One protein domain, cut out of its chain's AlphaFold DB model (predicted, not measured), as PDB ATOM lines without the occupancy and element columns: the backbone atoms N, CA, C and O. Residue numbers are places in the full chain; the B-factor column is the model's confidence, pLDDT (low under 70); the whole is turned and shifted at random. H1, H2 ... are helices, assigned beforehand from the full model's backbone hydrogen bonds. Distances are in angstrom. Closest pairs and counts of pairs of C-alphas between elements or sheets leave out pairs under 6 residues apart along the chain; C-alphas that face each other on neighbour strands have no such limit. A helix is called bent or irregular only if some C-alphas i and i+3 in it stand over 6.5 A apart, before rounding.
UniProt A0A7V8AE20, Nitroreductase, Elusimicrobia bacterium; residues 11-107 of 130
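AT A GLANCE: This is residues 11 to 107 of the 130 residues of the protein "Nitroreductase" of Elusimicrobia bacterium (UniProt A0A7V8AE20). Five helices make an open arch: H2 and the bent helix H4 form its long roof, near each other over part of their length, with H1 and H5 at one end and H3 at the other. The long link from H2 to H3, residues 42 to 60, loops partly across the open side of the arch. The printed part has 97 residues with five named helices, in the order H1, H2, H3, H4, H5, and no named strand; the class is all helix. The whole is compact, with a radius of gyration of the C-alphas of 13.9 A, and spans 38 by 29 by 21 A.

HOW THE PARTS SIT: H1, residues 11 to 20, is the hub and touches three other helices. H2, residues 23 to 41, only just touches H1, with 3 pairs of C-alphas within 8 A and only at the corner by their link; the closest C-alphas are those of Tyr 18 and Phe 24, 6.0 A apart. H3, residues 61 to 70, touches H2 at a steep tilt of 52 degrees; the closest C-alphas, of Gly 39 and Leu 67, are 6.6 A apart, and H2 touches H3 with residues 35 to 39 alone. H4, residues 72 to 92, was assigned as one helix by its hydrogen bonds but is bent: C-alphas 80 and 83 are 6.6 A apart, and its arms H4a, residues 72 to 80, and H4b, residues 83 to 92, stand at a steep tilt of 43 degrees. H4a touches H3 only at the corner, with Lys 68 and Val 75 closest at 5.5 A between C-alphas. H2 is near each of the arms H4a and H4b, with 6 pairs of C-alphas within 10 A in each case. H4b touches H1 at a steep tilt of 59 degrees, and the closest C-alphas, of Cys 17 and Leu 92, are 6.2 A apart. H5, residues 95 to 105, touches H1, opposite ways at a shallow tilt of 34 degrees, only just short of steep; the closest C-alphas are those of Tyr 12 and Ala 101, 6.4 A apart. Among the pairs that are apart are H3 and H5, and H2 and H5. In H1, H3, H4a, H4b and H5 every O i to N i+4 pair is within hydrogen-bond range; in H2 13 of 15 are.

IN THESE COORDINATES: H1 begins at C-alpha 11, (31.997, -17.095, -47.166). H2 measures 27.9 A from first to last C-alpha and ends at C-alpha 41, (45.839, -21.490, -66.079). H1 and H3 each measure 14.4 A, H4a 12.6 A and H4b 14.2 A. H5 measures 15.4 A and ends at C-alpha 105, (22.093, -19.309, -48.428).

THE WHOLE: The two C-alphas farthest apart are those of Leu 41 and Glu 96, at 38.4 A. The printed part has no cut. The link from H2 to H3 is long, with 19 residues, and the other three are tight. The mean pLDDT of the printed part is 81.3; residues 47 to 53 and residue 55 are under 70.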
ATOM      1  N   LEU A  11      31.357 -18.399 -47.359       84.25
ATOM      2  CA  LEU A  11      31.997 -17.095 -47.166       84.25
ATOM      3  C   LEU A  11      31.715 -16.531 -45.768       84.25
ATOM      4  O   LEU A  11      32.646 -16.083 -45.107       84.25
ATOM      5  N   TYR A  12      30.465 -16.615 -45.303       85.44
ATOM      6  CA  TYR A  12      30.080 -16.222 -43.946       85.44
ATOM      7  C   TYR A  12      30.838 -17.036 -42.893       85.44
ATOM      8  O   TYR A  12      31.510 -16.472 -42.034       85.44
ATOM      9  N   LEU A  13      30.836 -18.365 -43.039       86.12
ATOM     10  CA  LEU A  13      31.574 -19.266 -42.150       86.12
ATOM     11  C   LEU A  13      33.078 -18.969 -42.134       86.12
ATOM     12  O   LEU A  13      33.701 -18.976 -41.079       86.12
ATOM     13  N   ALA A  14      33.666 -18.674 -43.293       84.62
ATOM     14  CA  ALA A  14      35.071 -18.297 -43.364       84.62
ATOM     15  C   ALA A  14      35.346 -16.973 -42.639       84.62
ATOM     16  O   ALA A  14      36.349 -16.885 -41.940       84.62
ATOM     17  N   ARG A  15      34.467 -15.964 -42.755       85.25
ATOM     18  CA  ARG A  15      34.626 -14.702 -42.013       85.25
ATOM     19  C   ARG A  15      34.515 -14.915 -40.501       85.25
ATOM     20  O   ARG A  15      35.314 -14.344 -39.769       85.25
ATOM     21  N   LEU A  16      33.606 -15.775 -40.035       85.94
ATOM     22  CA  LEU A  16      33.551 -16.182 -38.624       85.94
ATOM     23  C   LEU A  16      34.877 -16.797 -38.160       85.94
ATOM     24  O   LEU A  16      35.437 -16.375 -37.150       85.94
ATOM     25  N   CYS A  17      35.430 -17.734 -38.936       85.75
ATOM     26  CA  CYS A  17      36.731 -18.325 -38.629       85.75
ATOM     27  C   CYS A  17      37.868 -17.290 -38.633       85.75
ATOM     28  O   CYS A  17      38.749 -17.376 -37.786       85.75
ATOM     29  N   TYR A  18      37.844 -16.304 -39.540       84.31
ATOM     30  CA  TYR A  18      38.847 -15.225 -39.593       84.31
ATOM     31  C   TYR A  18      38.822 -14.385 -38.315       84.31
ATOM     32  O   TYR A  18      39.873 -13.984 -37.828       84.31
ATOM     33  N   ARG A  19      37.630 -14.139 -37.757       82.88
ATOM     34  CA  ARG A  19      37.483 -13.399 -36.498       82.88
ATOM     35  C   ARG A  19      37.934 -14.200 -35.282       82.88
ATOM     36  O   ARG A  19      38.430 -13.603 -34.336       82.88
ATOM     37  N   ARG A  20      37.739 -15.522 -35.289       83.88
ATOM     38  CA  ARG A  20      38.096 -16.400 -34.162       83.88
ATOM     39  C   ARG A  20      39.561 -16.810 -34.135       83.88
ATOM     40  O   ARG A  20      40.117 -16.937 -33.051       83.88
ATOM     41  N   SER A  21      40.177 -17.002 -35.297       83.69
ATOM     42  CA  SER A  21      41.515 -17.582 -35.392       83.69
ATOM     43  C   SER A  21      42.371 -16.856 -36.416       83.69
ATOM     44  O   SER A  21      42.126 -16.930 -37.619       83.69
ATOM     45  N   PHE A  22      43.454 -16.244 -35.942       82.38
ATOM     46  CA  PHE A  22      44.418 -15.532 -36.784       82.38
ATOM     47  C   PHE A  22      45.223 -16.450 -37.721       82.38
ATOM     48  O   PHE A  22      45.689 -16.007 -38.765       82.38
ATOM     49  N   TRP A  23      45.346 -17.743 -37.400       83.19
ATOM     50  CA  TRP A  23      45.999 -18.735 -38.267       83.19
ATOM     51  C   TRP A  23      45.125 -19.194 -39.442       83.19
ATOM     52  O   TRP A  23      45.628 -19.738 -40.421       83.19
ATOM     53  N   PHE A  24      43.806 -19.014 -39.368       83.62
ATOM     54  CA  PHE A  24      42.899 -19.530 -40.392       83.62
ATOM     55  C   PHE A  24      43.049 -18.818 -41.756       83.62
ATOM     56  O   PHE A  24      43.025 -19.509 -42.780       83.62
ATOM     57  N   PRO A  25      43.265 -17.485 -41.820       83.56
ATOM     58  CA  PRO A  25      43.691 -16.808 -43.045       83.56
ATOM     59  C   PRO A  25      44.956 -17.409 -43.669       83.56
ATOM     60  O   PRO A  25      44.959 -17.652 -44.871       83.56
ATOM     61  N   LEU A  26      45.973 -17.756 -42.868       84.06
ATOM     62  CA  LEU A  26      47.225 -18.349 -43.367       84.06
ATOM     63  C   LEU A  26      47.013 -19.701 -44.055       84.06
ATOM     64  O   LEU A  26      47.747 -20.038 -44.973       84.06
ATOM     65  N   LEU A  27      46.001 -20.470 -43.648       82.56
ATOM     66  CA  LEU A  27      45.640 -21.721 -44.316       82.56
ATOM     67  C   LEU A  27      44.776 -21.478 -45.561       82.56
ATOM     68  O   LEU A  27      44.954 -22.114 -46.603       82.56
ATOM     69  N   ARG A  28      43.792 -20.580 -45.452       83.75
ATOM     70  CA  ARG A  28      42.800 -20.358 -46.506       83.75
ATOM     71  C   ARG A  28      43.374 -19.566 -47.672       83.75
ATOM     72  O   ARG A  28      43.095 -19.917 -48.811       83.75
ATOM     73  N   GLU A  29      44.129 -18.507 -47.427       86.19
ATOM     74  CA  GLU A  29      44.608 -17.617 -48.487       86.19
ATOM     75  C   GLU A  29      45.520 -18.309 -49.505       86.19
ATOM     76  O   GLU A  29      45.246 -18.146 -50.695       86.19
ATOM     77  N   PRO A  30      46.488 -19.163 -49.118       83.88
ATOM     78  CA  PRO A  30      47.249 -19.964 -50.075       83.88
ATOM     79  C   PRO A  30      46.361 -20.896 -50.900       83.88
ATOM     80  O   PRO A  30      46.542 -21.013 -52.109       83.88
ATOM     81  N   LEU A  31      45.343 -21.507 -50.282       83.12
ATOM     82  CA  LEU A  31      44.383 -22.353 -50.995       83.12
ATOM     83  C   LEU A  31      43.567 -21.536 -52.012       83.12
ATOM     84  O   LEU A  31      43.326 -21.987 -53.132       83.12
ATOM     85  N   VAL A  32      43.152 -20.321 -51.644       85.06
ATOM     86  CA  VAL A  32      42.454 -19.392 -52.543       85.06
ATOM     87  C   VAL A  32      43.363 -18.916 -53.670       85.06
ATOM     88  O   VAL A  32      42.923 -18.873 -54.817       85.06
ATOM     89  N   ALA A  33      44.617 -18.584 -53.371       85.19
ATOM     90  CA  ALA A  33      45.611 -18.203 -54.361       85.19
ATOM     91  C   ALA A  33      45.871 -19.350 -55.347       85.19
ATOM     92  O   ALA A  33      45.827 -19.123 -56.552       85.19
ATOM     93  N   GLY A  34      46.015 -20.584 -54.852       85.44
ATOM     94  CA  GLY A  34      46.132 -21.787 -55.674       85.44
ATOM     95  C   GLY A  34      44.922 -21.984 -56.585       85.44
ATOM     96  O   GLY A  34      45.084 -22.154 -57.788       85.44
ATOM     97  N   MET A  35      43.699 -21.859 -56.057       84.81
ATOM     98  CA  MET A  35      42.479 -21.908 -56.878       84.81
ATOM     99  C   MET A  35      42.456 -20.820 -57.953       84.81
ATOM    100  O   MET A  35      42.117 -21.098 -59.096       84.81
ATOM    101  N   ARG A  36      42.815 -19.579 -57.616       85.25
ATOM    102  CA  ARG A  36      42.857 -18.478 -58.590       85.25
ATOM    103  C   ARG A  36      43.919 -18.710 -59.660       85.25
ATOM    104  O   ARG A  36      43.660 -18.432 -60.824       85.25
ATOM    105  N   LEU A  37      45.084 -19.225 -59.275       86.62
ATOM    106  CA  LEU A  37      46.166 -19.540 -60.198       86.62
ATOM    107  C   LEU A  37      45.759 -20.665 -61.152       86.62
ATOM    108  O   LEU A  37      45.850 -20.481 -62.359       86.62
ATOM    109  N   LEU A  38      45.228 -21.777 -60.632       85.50
ATOM    110  CA  LEU A  38      44.695 -22.856 -61.467       85.50
ATOM    111  C   LEU A  38      43.553 -22.354 -62.358       85.50
ATOM    112  O   LEU A  38      43.501 -22.698 -63.530       85.50
ATOM    113  N   GLY A  39      42.669 -21.506 -61.826       86.31
ATOM    114  CA  GLY A  39      41.585 -20.897 -62.591       86.31
ATOM    115  C   GLY A  39      42.112 -20.134 -63.800       86.31
ATOM    116  O   GLY A  39      41.674 -20.386 -64.916       86.31
ATOM    117  N   ARG A  40      43.120 -19.282 -63.587       86.00
ATOM    118  CA  ARG A  40      43.797 -18.547 -64.663       86.00
ATOM    119  C   ARG A  40      44.483 -19.473 -65.665       86.00
ATOM    120  O   ARG A  40      44.344 -19.251 -66.860       86.00
ATOM    121  N   LEU A  41      45.179 -20.513 -65.201       86.69
ATOM    122  CA  LEU A  41      45.839 -21.490 -66.079       86.69
ATOM    123  C   LEU A  41      44.840 -22.245 -66.969       86.69
ATOM    124  O   LEU A  41      45.161 -22.571 -68.105       86.69
ATOM    125  N   HIS A  42      43.627 -22.487 -66.472       83.31
ATOM    126  CA  HIS A  42      42.544 -23.125 -67.220       83.31
ATOM    127  C   HIS A  42      41.633 -22.129 -67.968       83.31
ATOM    128  O   HIS A  42      40.601 -22.543 -68.492       83.31
ATOM    129  N   GLY A  43      41.973 -20.834 -68.015       84.00
ATOM    130  CA  GLY A  43      41.175 -19.815 -68.709       84.00
ATOM    131  C   GLY A  43      39.797 -19.552 -68.086       84.00
ATOM    132  O   GLY A  43      38.869 -19.151 -68.781       84.00
ATOM    133  N   ILE A  44      39.628 -19.812 -66.788       81.94
ATOM    134  CA  ILE A  44      38.390 -19.528 -66.057       81.94
ATOM    135  C   ILE A  44      38.419 -18.064 -65.608       81.94
ATOM    136  O   ILE A  44      39.142 -17.716 -64.669       81.94
ATOM    137  N   ASP A  45      37.592 -17.226 -66.232       70.00
ATOM    138  CA  ASP A  45      37.339 -15.863 -65.766       70.00
ATOM    139  C   ASP A  45      36.584 -15.903 -64.435       70.00
ATOM    140  O   ASP A  45      35.395 -16.202 -64.361       70.00
ATOM    141  N   TYR A  46      37.313 -15.653 -63.349       73.19
ATOM    142  CA  TYR A  46      36.740 -15.469 -62.024       73.19
ATOM    143  C   TYR A  46      36.749 -13.987 -61.677       73.19
ATOM    144  O   TYR A  46      37.808 -13.428 -61.369       73.19
ATOM    145  N   SER A  47      35.569 -13.368 -61.643       69.62
ATOM    146  CA  SER A  47      35.436 -12.014 -61.120       69.62
ATOM    147  C   SER A  47      34.998 -12.042 -59.652       69.62
ATOM    148  O   SER A  47      33.942 -12.580 -59.322       69.62
ATOM    149  N   PRO A  48      35.742 -11.418 -58.721       65.06
ATOM    150  CA  PRO A  48      35.300 -11.280 -57.334       65.06
ATOM    151  C   PRO A  48      34.045 -10.399 -57.190       65.06
ATOM    152  O   PRO A  48      33.456 -10.366 -56.110       65.06
ATOM    153  N   ALA A  49      33.620  -9.701 -58.248       60.31
ATOM    154  CA  ALA A  49      32.349  -8.986 -58.286       60.31
ATOM    155  C   ALA A  49      31.140  -9.912 -58.533       60.31
ATOM    156  O   ALA A  49      30.005  -9.486 -58.323       60.31
ATOM    157  N   GLU A  50      31.363 -11.166 -58.937       60.47
ATOM    158  CA  GLU A  50      30.297 -12.122 -59.228       60.47
ATOM    159  C   GLU A  50      29.730 -12.739 -57.946       60.47
ATOM    160  O   GLU A  50      30.405 -13.433 -57.180       60.47
ATOM    161  N   GLY A  51      28.444 -12.492 -57.719       62.41
ATOM    162  CA  GLY A  51      27.657 -13.077 -56.644       62.41
ATOM    163  C   GLY A  51      26.191 -12.655 -56.770       62.41
ATOM    164  O   GLY A  51      25.918 -11.584 -57.309       62.41
ATOM    165  N   PRO A  52      25.230 -13.462 -56.288       62.72
ATOM    166  CA  PRO A  52      23.803 -13.128 -56.369       62.72
ATOM    167  C   PRO A  52      23.414 -11.904 -55.526       62.72
ATOM    168  O   PRO A  52      22.347 -11.336 -55.722       62.72
ATOM    169  N   ASN A  53      24.261 -11.499 -54.578       66.81
ATOM    170  CA  ASN A  53      24.078 -10.314 -53.751       66.81
ATOM    171  C   ASN A  53      25.450  -9.659 -53.466       66.81
ATOM    172  O   ASN A  53      26.486 -10.321 -53.619       66.81
ATOM    173  N   PRO A  54      25.496  -8.374 -53.060       70.31
ATOM    174  CA  PRO A  54      26.751  -7.682 -52.742       70.31
ATOM    175  C   PRO A  54      27.555  -8.367 -51.626       70.31
ATOM    176  O   PRO A  54      28.784  -8.309 -51.623       70.31
ATOM    177  N   ASP A  55      26.880  -9.085 -50.733       69.81
ATOM    178  CA  ASP A  55      27.495  -9.866 -49.660       69.81
ATOM    179  C   ASP A  55      28.229 -11.125 -50.148       69.81
ATOM    180  O   ASP A  55      29.137 -11.624 -49.480       69.81
ATOM    181  N   CYS A  56      27.874 -11.632 -51.329       72.31
ATOM    182  CA  CYS A  56      28.526 -12.757 -51.990       72.31
ATOM    183  C   CYS A  56      29.739 -12.335 -52.824       72.31
ATOM    184  O   CYS A  56      30.351 -13.202 -53.451       72.31
ATOM    185  N   ARG A  57      30.125 -11.052 -52.833       70.88
ATOM    186  CA  ARG A  57      31.361 -10.612 -53.496       70.88
ATOM    187  C   ARG A  57      32.563 -11.375 -52.934       70.88
ATOM    188  O   ARG A  57      32.758 -11.477 -51.722       70.88
ATOM    189  N   GLY A  58      33.364 -11.945 -53.828       70.00
ATOM    190  CA  GLY A  58      34.485 -12.815 -53.483       70.00
ATOM    191  C   GLY A  58      34.081 -14.252 -53.130       70.00
ATOM    192  O   GLY A  58      34.896 -15.003 -52.586       70.00
ATOM    193  N   CYS A  59      32.845 -14.671 -53.421       76.56
ATOM    194  CA  CYS A  59      32.447 -16.069 -53.301       76.56
ATOM    195  C   CYS A  59      33.246 -16.919 -54.293       76.56
ATOM    196  O   CYS A  59      33.263 -16.660 -55.489       76.56
ATOM    197  N   LEU A  60      33.907 -17.964 -53.799       77.44
ATOM    198  CA  LEU A  60      34.743 -18.849 -54.620       77.44
ATOM    199  C   LEU A  60      33.971 -20.053 -55.162       77.44
ATOM    200  O   LEU A  60      34.572 -20.950 -55.744       77.44
ATOM    201  N   ARG A  61      32.653 -20.129 -54.931       77.19
ATOM    202  CA  ARG A  61      31.862 -21.322 -55.260       77.19
ATOM    203  C   ARG A  61      31.821 -21.582 -56.763       77.19
ATOM    204  O   ARG A  61      31.960 -22.734 -57.157       77.19
ATOM    205  N   HIS A  62      31.706 -20.531 -57.575       75.19
ATOM    206  CA  HIS A  62      31.745 -20.656 -59.032       75.19
ATOM    207  C   HIS A  62      33.108 -21.181 -59.505       75.19
ATOM    208  O   HIS A  62      33.174 -22.260 -60.088       75.19
ATOM    209  N   LEU A  63      34.198 -20.499 -59.131       80.75
ATOM    210  CA  LEU A  63      35.567 -20.923 -59.446       80.75
ATOM    211  C   LEU A  63      35.850 -22.361 -58.988       80.75
ATOM    212  O   LEU A  63      36.362 -23.166 -59.755       80.75
ATOM    213  N   LYS A  64      35.465 -22.717 -57.758       82.44
ATOM    214  CA  LYS A  64      35.642 -24.068 -57.215       82.44
ATOM    215  C   LYS A  64      34.887 -25.122 -58.024       82.44
ATOM    216  O   LYS A  64      35.430 -26.200 -58.239       82.44
ATOM    217  N   ASN A  65      33.647 -24.848 -58.430       82.00
ATOM    218  CA  ASN A  65      32.862 -25.791 -59.225       82.00
ATOM    219  C   ASN A  65      33.499 -26.006 -60.600       82.00
ATOM    220  O   ASN A  65      33.744 -27.147 -60.972       82.00
ATOM    221  N   ARG A  66      33.876 -24.921 -61.284       81.56
ATOM    222  CA  ARG A  66      34.561 -24.992 -62.581       81.56
ATOM    223  C   ARG A  66      35.898 -25.725 -62.480       81.56
ATOM    224  O   ARG A  66      36.174 -26.602 -63.283       81.56
ATOM    225  N   LEU A  67      36.690 -25.458 -61.441       84.25
ATOM    226  CA  LEU A  67      37.945 -26.175 -61.194       84.25
ATOM    227  C   LEU A  67      37.756 -27.677 -60.971       84.25
ATOM    228  O   LEU A  67      38.605 -28.456 -61.388       84.25
ATOM    229  N   LYS A  68      36.661 -28.099 -60.327       83.69
ATOM    230  CA  LYS A  68      36.351 -29.528 -60.179       83.69
ATOM    231  C   LYS A  68      36.007 -30.195 -61.509       83.69
ATOM    232  O   LYS A  68      36.282 -31.378 -61.653       83.69
ATOM    233  N   GLU A  69      35.404 -29.457 -62.439       84.12
ATOM    234  CA  GLU A  69      35.067 -29.956 -63.778       84.12
ATOM    235  C   GLU A  69      36.321 -30.127 -64.645       84.12
ATOM    236  O   GLU A  69      36.412 -31.090 -65.398       84.12
ATOM    237  N   VAL A  70      37.300 -29.220 -64.521       84.81
ATOM    238  CA  VAL A  70      38.467 -29.182 -65.425       84.81
ATOM    239  C   VAL A  70      39.751 -29.787 -64.850       84.81
ATOM    240  O   VAL A  70      40.663 -30.095 -65.612       84.81
ATOM    241  N   SER A  71      39.865 -29.945 -63.525       82.62
ATOM    242  CA  SER A  71      41.114 -30.362 -62.873       82.62
ATOM    243  C   SER A  71      40.901 -31.509 -61.875       82.62
ATOM    244  O   SER A  71      40.519 -31.278 -60.721       82.62
ATOM    245  N   PRO A  72      41.215 -32.765 -62.251       82.69
ATOM    246  CA  PRO A  72      41.159 -33.898 -61.325       82.69
ATOM    247  C   PRO A  72      42.178 -33.765 -60.180       82.69
ATOM    248  O   PRO A  72      41.908 -34.194 -59.058       82.69
ATOM    249  N   PHE A  73      43.307 -33.085 -60.418       81.88
ATOM    250  CA  PHE A  73      44.264 -32.729 -59.366       81.88
ATOM    251  C   PHE A  73      43.621 -31.838 -58.297       81.88
ATOM    252  O   PHE A  73      43.762 -32.091 -57.099       81.88
ATOM    253  N   PHE A  74      42.846 -30.832 -58.717       83.81
ATOM    254  CA  PHE A  74      42.099 -29.994 -57.786       83.81
ATOM    255  C   PHE A  74      41.059 -30.798 -56.997       83.81
ATOM    256  O   PHE A  74      40.892 -30.561 -55.801       83.81
ATOM    257  N   VAL A  75      40.380 -31.764 -57.625       83.56
ATOM    258  CA  VAL A  75      39.427 -32.648 -56.937       83.56
ATOM    259  C   VAL A  75      40.120 -33.452 -55.838       83.56
ATOM    260  O   VAL A  75      39.606 -33.491 -54.718       83.56
ATOM    261  N   LEU A  76      41.291 -34.026 -56.125       83.88
ATOM    262  CA  LEU A  76      42.068 -34.819 -55.171       83.88
ATOM    263  C   LEU A  76      42.571 -33.967 -53.998       83.88
ATOM    264  O   LEU A  76      42.316 -34.296 -52.839       83.88
ATOM    265  N   LEU A  77      43.193 -32.819 -54.285       82.38
ATOM    266  CA  LEU A  77      43.675 -31.894 -53.258       82.38
ATOM    267  C   LEU A  77      42.522 -31.349 -52.406       82.38
ATOM    268  O   LEU A  77      42.592 -31.330 -51.177       82.38
ATOM    269  N   ASN A  78      41.422 -30.945 -53.044       82.94
ATOM    270  CA  ASN A  78      40.230 -30.511 -52.330       82.94
ATOM    271  C   ASN A  78      39.641 -31.654 -51.491       82.94
ATOM    272  O   ASN A  78      39.135 -31.384 -50.409       82.94
ATOM    273  N   GLY A  79      39.690 -32.902 -51.960       81.94
ATOM    274  CA  GLY A  79      39.247 -34.084 -51.220       81.94
ATOM    275  C   GLY A  79      40.039 -34.306 -49.934       81.94
ATOM    276  O   GLY A  79      39.431 -34.522 -48.891       81.94
ATOM    277  N   LEU A  80      41.365 -34.155 -49.988       84.44
ATOM    278  CA  LEU A  80      42.249 -34.270 -48.824       84.44
ATOM    279  C   LEU A  80      42.063 -33.112 -47.829       84.44
ATOM    280  O   LEU A  80      42.020 -33.318 -46.619       84.44
ATOM    281  N   MET A  81      41.907 -31.887 -48.336       79.88
ATOM    282  CA  MET A  81      41.781 -30.691 -47.497       79.88
ATOM    283  C   MET A  81      40.393 -30.540 -46.864       79.88
ATOM    284  O   MET A  81      40.265 -29.941 -45.799       79.88
ATOM    285  N   ASN A  82      39.337 -31.062 -47.492       81.19
ATOM    286  CA  ASN A  82      37.960 -30.919 -47.015       81.19
ATOM    287  C   ASN A  82      37.702 -31.494 -45.604       81.19
ATOM    288  O   ASN A  82      37.076 -30.781 -44.819       81.19
ATOM    289  N   PRO A  83      38.147 -32.715 -45.230       83.88
ATOM    290  CA  PRO A  83      37.967 -33.231 -43.872       83.88
ATOM    291  C   PRO A  83      38.740 -32.410 -42.836       83.88
ATOM    292  O   PRO A  83      38.175 -32.073 -41.796       83.88
ATOM    293  N   LEU A  84      39.978 -32.007 -43.145       83.00
ATOM    294  CA  LEU A  84      40.779 -31.149 -42.269       83.00
ATOM    295  C   LEU A  84      40.081 -29.805 -42.039       83.00
ATOM    296  O   LEU A  84      39.882 -29.377 -40.905       83.00
ATOM    297  N   PHE A  85      39.646 -29.161 -43.120       81.06
ATOM    298  CA  PHE A  85      38.980 -27.867 -43.056       81.06
ATOM    299  C   PHE A  85      37.624 -27.947 -42.351       81.06
ATOM    300  O   PHE A  85      37.282 -27.043 -41.592       81.06
ATOM    301  N   ASN A  86      36.854 -29.019 -42.569       82.06
ATOM    302  CA  ASN A  86      35.607 -29.249 -41.842       82.06
ATOM    303  C   ASN A  86      35.869 -29.432 -40.349       82.06
ATOM    304  O   ASN A  86      35.193 -28.779 -39.571       82.06
ATOM    305  N   SER A  87      36.855 -30.241 -39.956       84.94
ATOM    306  CA  SER A  87      37.200 -30.446 -38.545       84.94
ATOM    307  C   SER A  87      37.609 -29.132 -37.866       84.94
ATOM    308  O   SER A  87      37.036 -28.742 -36.851       84.94
ATOM    309  N   LEU A  88      38.509 -28.370 -38.499       82.88
ATOM    310  CA  LEU A  88      38.952 -27.066 -37.998       82.88
ATOM    311  C   LEU A  88      37.803 -26.059 -37.907       82.88
ATOM    312  O   LEU A  88      37.636 -25.387 -36.893       82.88
ATOM    313  N   ARG A  89      36.978 -25.955 -38.955       83.38
ATOM    314  CA  ARG A  89      35.801 -25.082 -38.942       83.38
ATOM    315  C   ARG A  89      34.819 -25.516 -37.863       83.38
ATOM    316  O   ARG A  89      34.253 -24.666 -37.195       83.38
ATOM    317  N   ASP A  90      34.586 -26.809 -37.704       84.56
ATOM    318  CA  ASP A  90      33.603 -27.330 -36.763       84.56
ATOM    319  C   ASP A  90      34.051 -27.147 -35.307       84.56
ATOM    320  O   ASP A  90      33.195 -26.966 -34.449       84.56
ATOM    321  N   SER A  91      35.362 -27.082 -35.056       85.00
ATOM    322  CA  SER A  91      35.930 -26.643 -33.775       85.00
ATOM    323  C   SER A  91      35.778 -25.139 -33.528       85.00
ATOM    324  O   SER A  91      35.811 -24.709 -32.377       85.00
ATOM    325  N   LEU A  92      35.667 -24.330 -34.584       83.00
ATOM    326  CA  LEU A  92      35.624 -22.869 -34.494       83.00
ATOM    327  C   LEU A  92      34.223 -22.289 -34.651       83.00
ATOM    328  O   LEU A  92      34.049 -21.118 -34.354       83.00
ATOM    329  N   VAL A  93      33.245 -23.040 -35.150       85.44
ATOM    330  CA  VAL A  93      31.915 -22.533 -35.511       85.44
ATOM    331  C   VAL A  93      30.833 -23.377 -34.847       85.44
ATOM    332  O   VAL A  93      30.794 -24.600 -35.023       85.44
ATOM    333  N   SER A  94      29.913 -22.710 -34.146       86.00
ATOM    334  CA  SER A  94      28.788 -23.338 -33.459       86.00
ATOM    335  C   SER A  94      27.780 -23.947 -34.439       86.00
ATOM    336  O   SER A  94      27.787 -23.711 -35.654       86.00
ATOM    337  N   LYS A  95      26.877 -24.773 -33.905       85.12
ATOM    338  CA  LYS A  95      25.768 -25.322 -34.691       85.12
ATOM    339  C   LYS A  95      24.800 -24.222 -35.138       85.12
ATOM    340  O   LYS A  95      24.340 -24.302 -36.276       85.12
ATOM    341  N   GLU A  96      24.537 -23.203 -34.312       84.81
ATOM    342  CA  GLU A  96      23.647 -22.096 -34.699       84.81
ATOM    343  C   GLU A  96      24.230 -21.303 -35.866       84.81
ATOM    344  O   GLU A  96      23.543 -21.062 -36.847       84.81
ATOM    345  N   GLU A  97      25.522 -20.991 -35.843       86.50
ATOM    346  CA  GLU A  97      26.162 -20.224 -36.919       86.50
ATOM    347  C   GLU A  97      26.169 -20.978 -38.257       86.50
ATOM    348  O   GLU A  97      26.053 -20.383 -39.334       86.50
ATOM    349  N   LYS A  98      26.271 -22.312 -38.208       86.62
ATOM    350  CA  LYS A  98      26.095 -23.169 -39.388       86.62
ATOM    351  C   LYS A  98      24.659 -23.135 -39.904       86.62
ATOM    352  O   LYS A  98      24.473 -23.209 -41.119       86.62
ATOM    353  N   LEU A  99      23.667 -23.034 -39.018       86.94
ATOM    354  CA  LEU A  99      22.265 -22.845 -39.397       86.94
ATOM    355  C   LEU A  99      22.065 -21.463 -40.024       86.94
ATOM    356  O   LEU A  99      21.589 -21.408 -41.153       86.94
ATOM    357  N   THR A 100      22.586 -20.390 -39.423       86.50
ATOM    358  CA  THR A 100      22.577 -19.036 -40.008       86.50
ATOM    359  C   THR A 100      23.177 -19.026 -41.415       86.50
ATOM    360  O   THR A 100      22.623 -18.436 -42.341       86.50
ATOM    361  N   ALA A 101      24.290 -19.739 -41.624       86.44
ATOM    362  CA  ALA A 101      24.912 -19.860 -42.939       86.44
ATOM    363  C   ALA A 101      24.026 -20.582 -43.969       86.44
ATOM    364  O   ALA A 101      24.136 -20.301 -45.166       86.44
ATOM    365  N   LYS A 102      23.204 -21.547 -43.534       86.62
ATOM    366  CA  LYS A 102      22.225 -22.241 -44.383       86.62
ATOM    367  C   LYS A 102      21.013 -21.356 -44.659       86.62
ATOM    368  O   LYS A 102      20.616 -21.257 -45.814       86.62
ATOM    369  N   ASP A 103      20.486 -20.678 -43.646       85.81
ATOM    370  CA  ASP A 103      19.320 -19.802 -43.777       85.81
ATOM    371  C   ASP A 103      19.609 -18.600 -44.678       85.81
ATOM    372  O   ASP A 103      18.805 -18.292 -45.557       85.81
ATOM    373  N   PHE A 104      20.796 -17.995 -44.569       83.31
ATOM    374  CA  PHE A 104      21.240 -16.964 -45.512       83.31
ATOM    375  C   PHE A 104      21.370 -17.508 -46.939       83.31
ATOM    376  O   PHE A 104      20.934 -16.875 -47.897       83.31
ATOM    377  N   ALA A 105      21.941 -18.705 -47.106       82.81
ATOM    378  CA  ALA A 105      22.093 -19.309 -48.428       82.81
ATOM    379  C   ALA A 105      20.744 -19.688 -49.070       82.81
ATOM    380  O   ALA A 105      20.607 -19.620 -50.290       82.81
ATOM    381  N   ALA A 106      19.750 -20.025 -48.245       82.62
ATOM    382  CA  ALA A 106      18.367 -20.267 -48.641       82.62
ATOM    383  C   ALA A 106      17.540 -18.977 -48.822       82.62
ATOM    384  O   ALA A 106      16.361 -19.070 -49.155       82.62
ATOM    385  N   GLY A 107      18.121 -17.794 -48.587       78.31
ATOM    386  CA  GLY A 107      17.428 -16.505 -48.689       78.31
ATOM    387  C   GLY A 107      16.410 -16.230 -47.575       78.31
ATOM    388  O   GLY A 107      15.610 -15.313 -47.707       78.31
TER     389      GLY A 107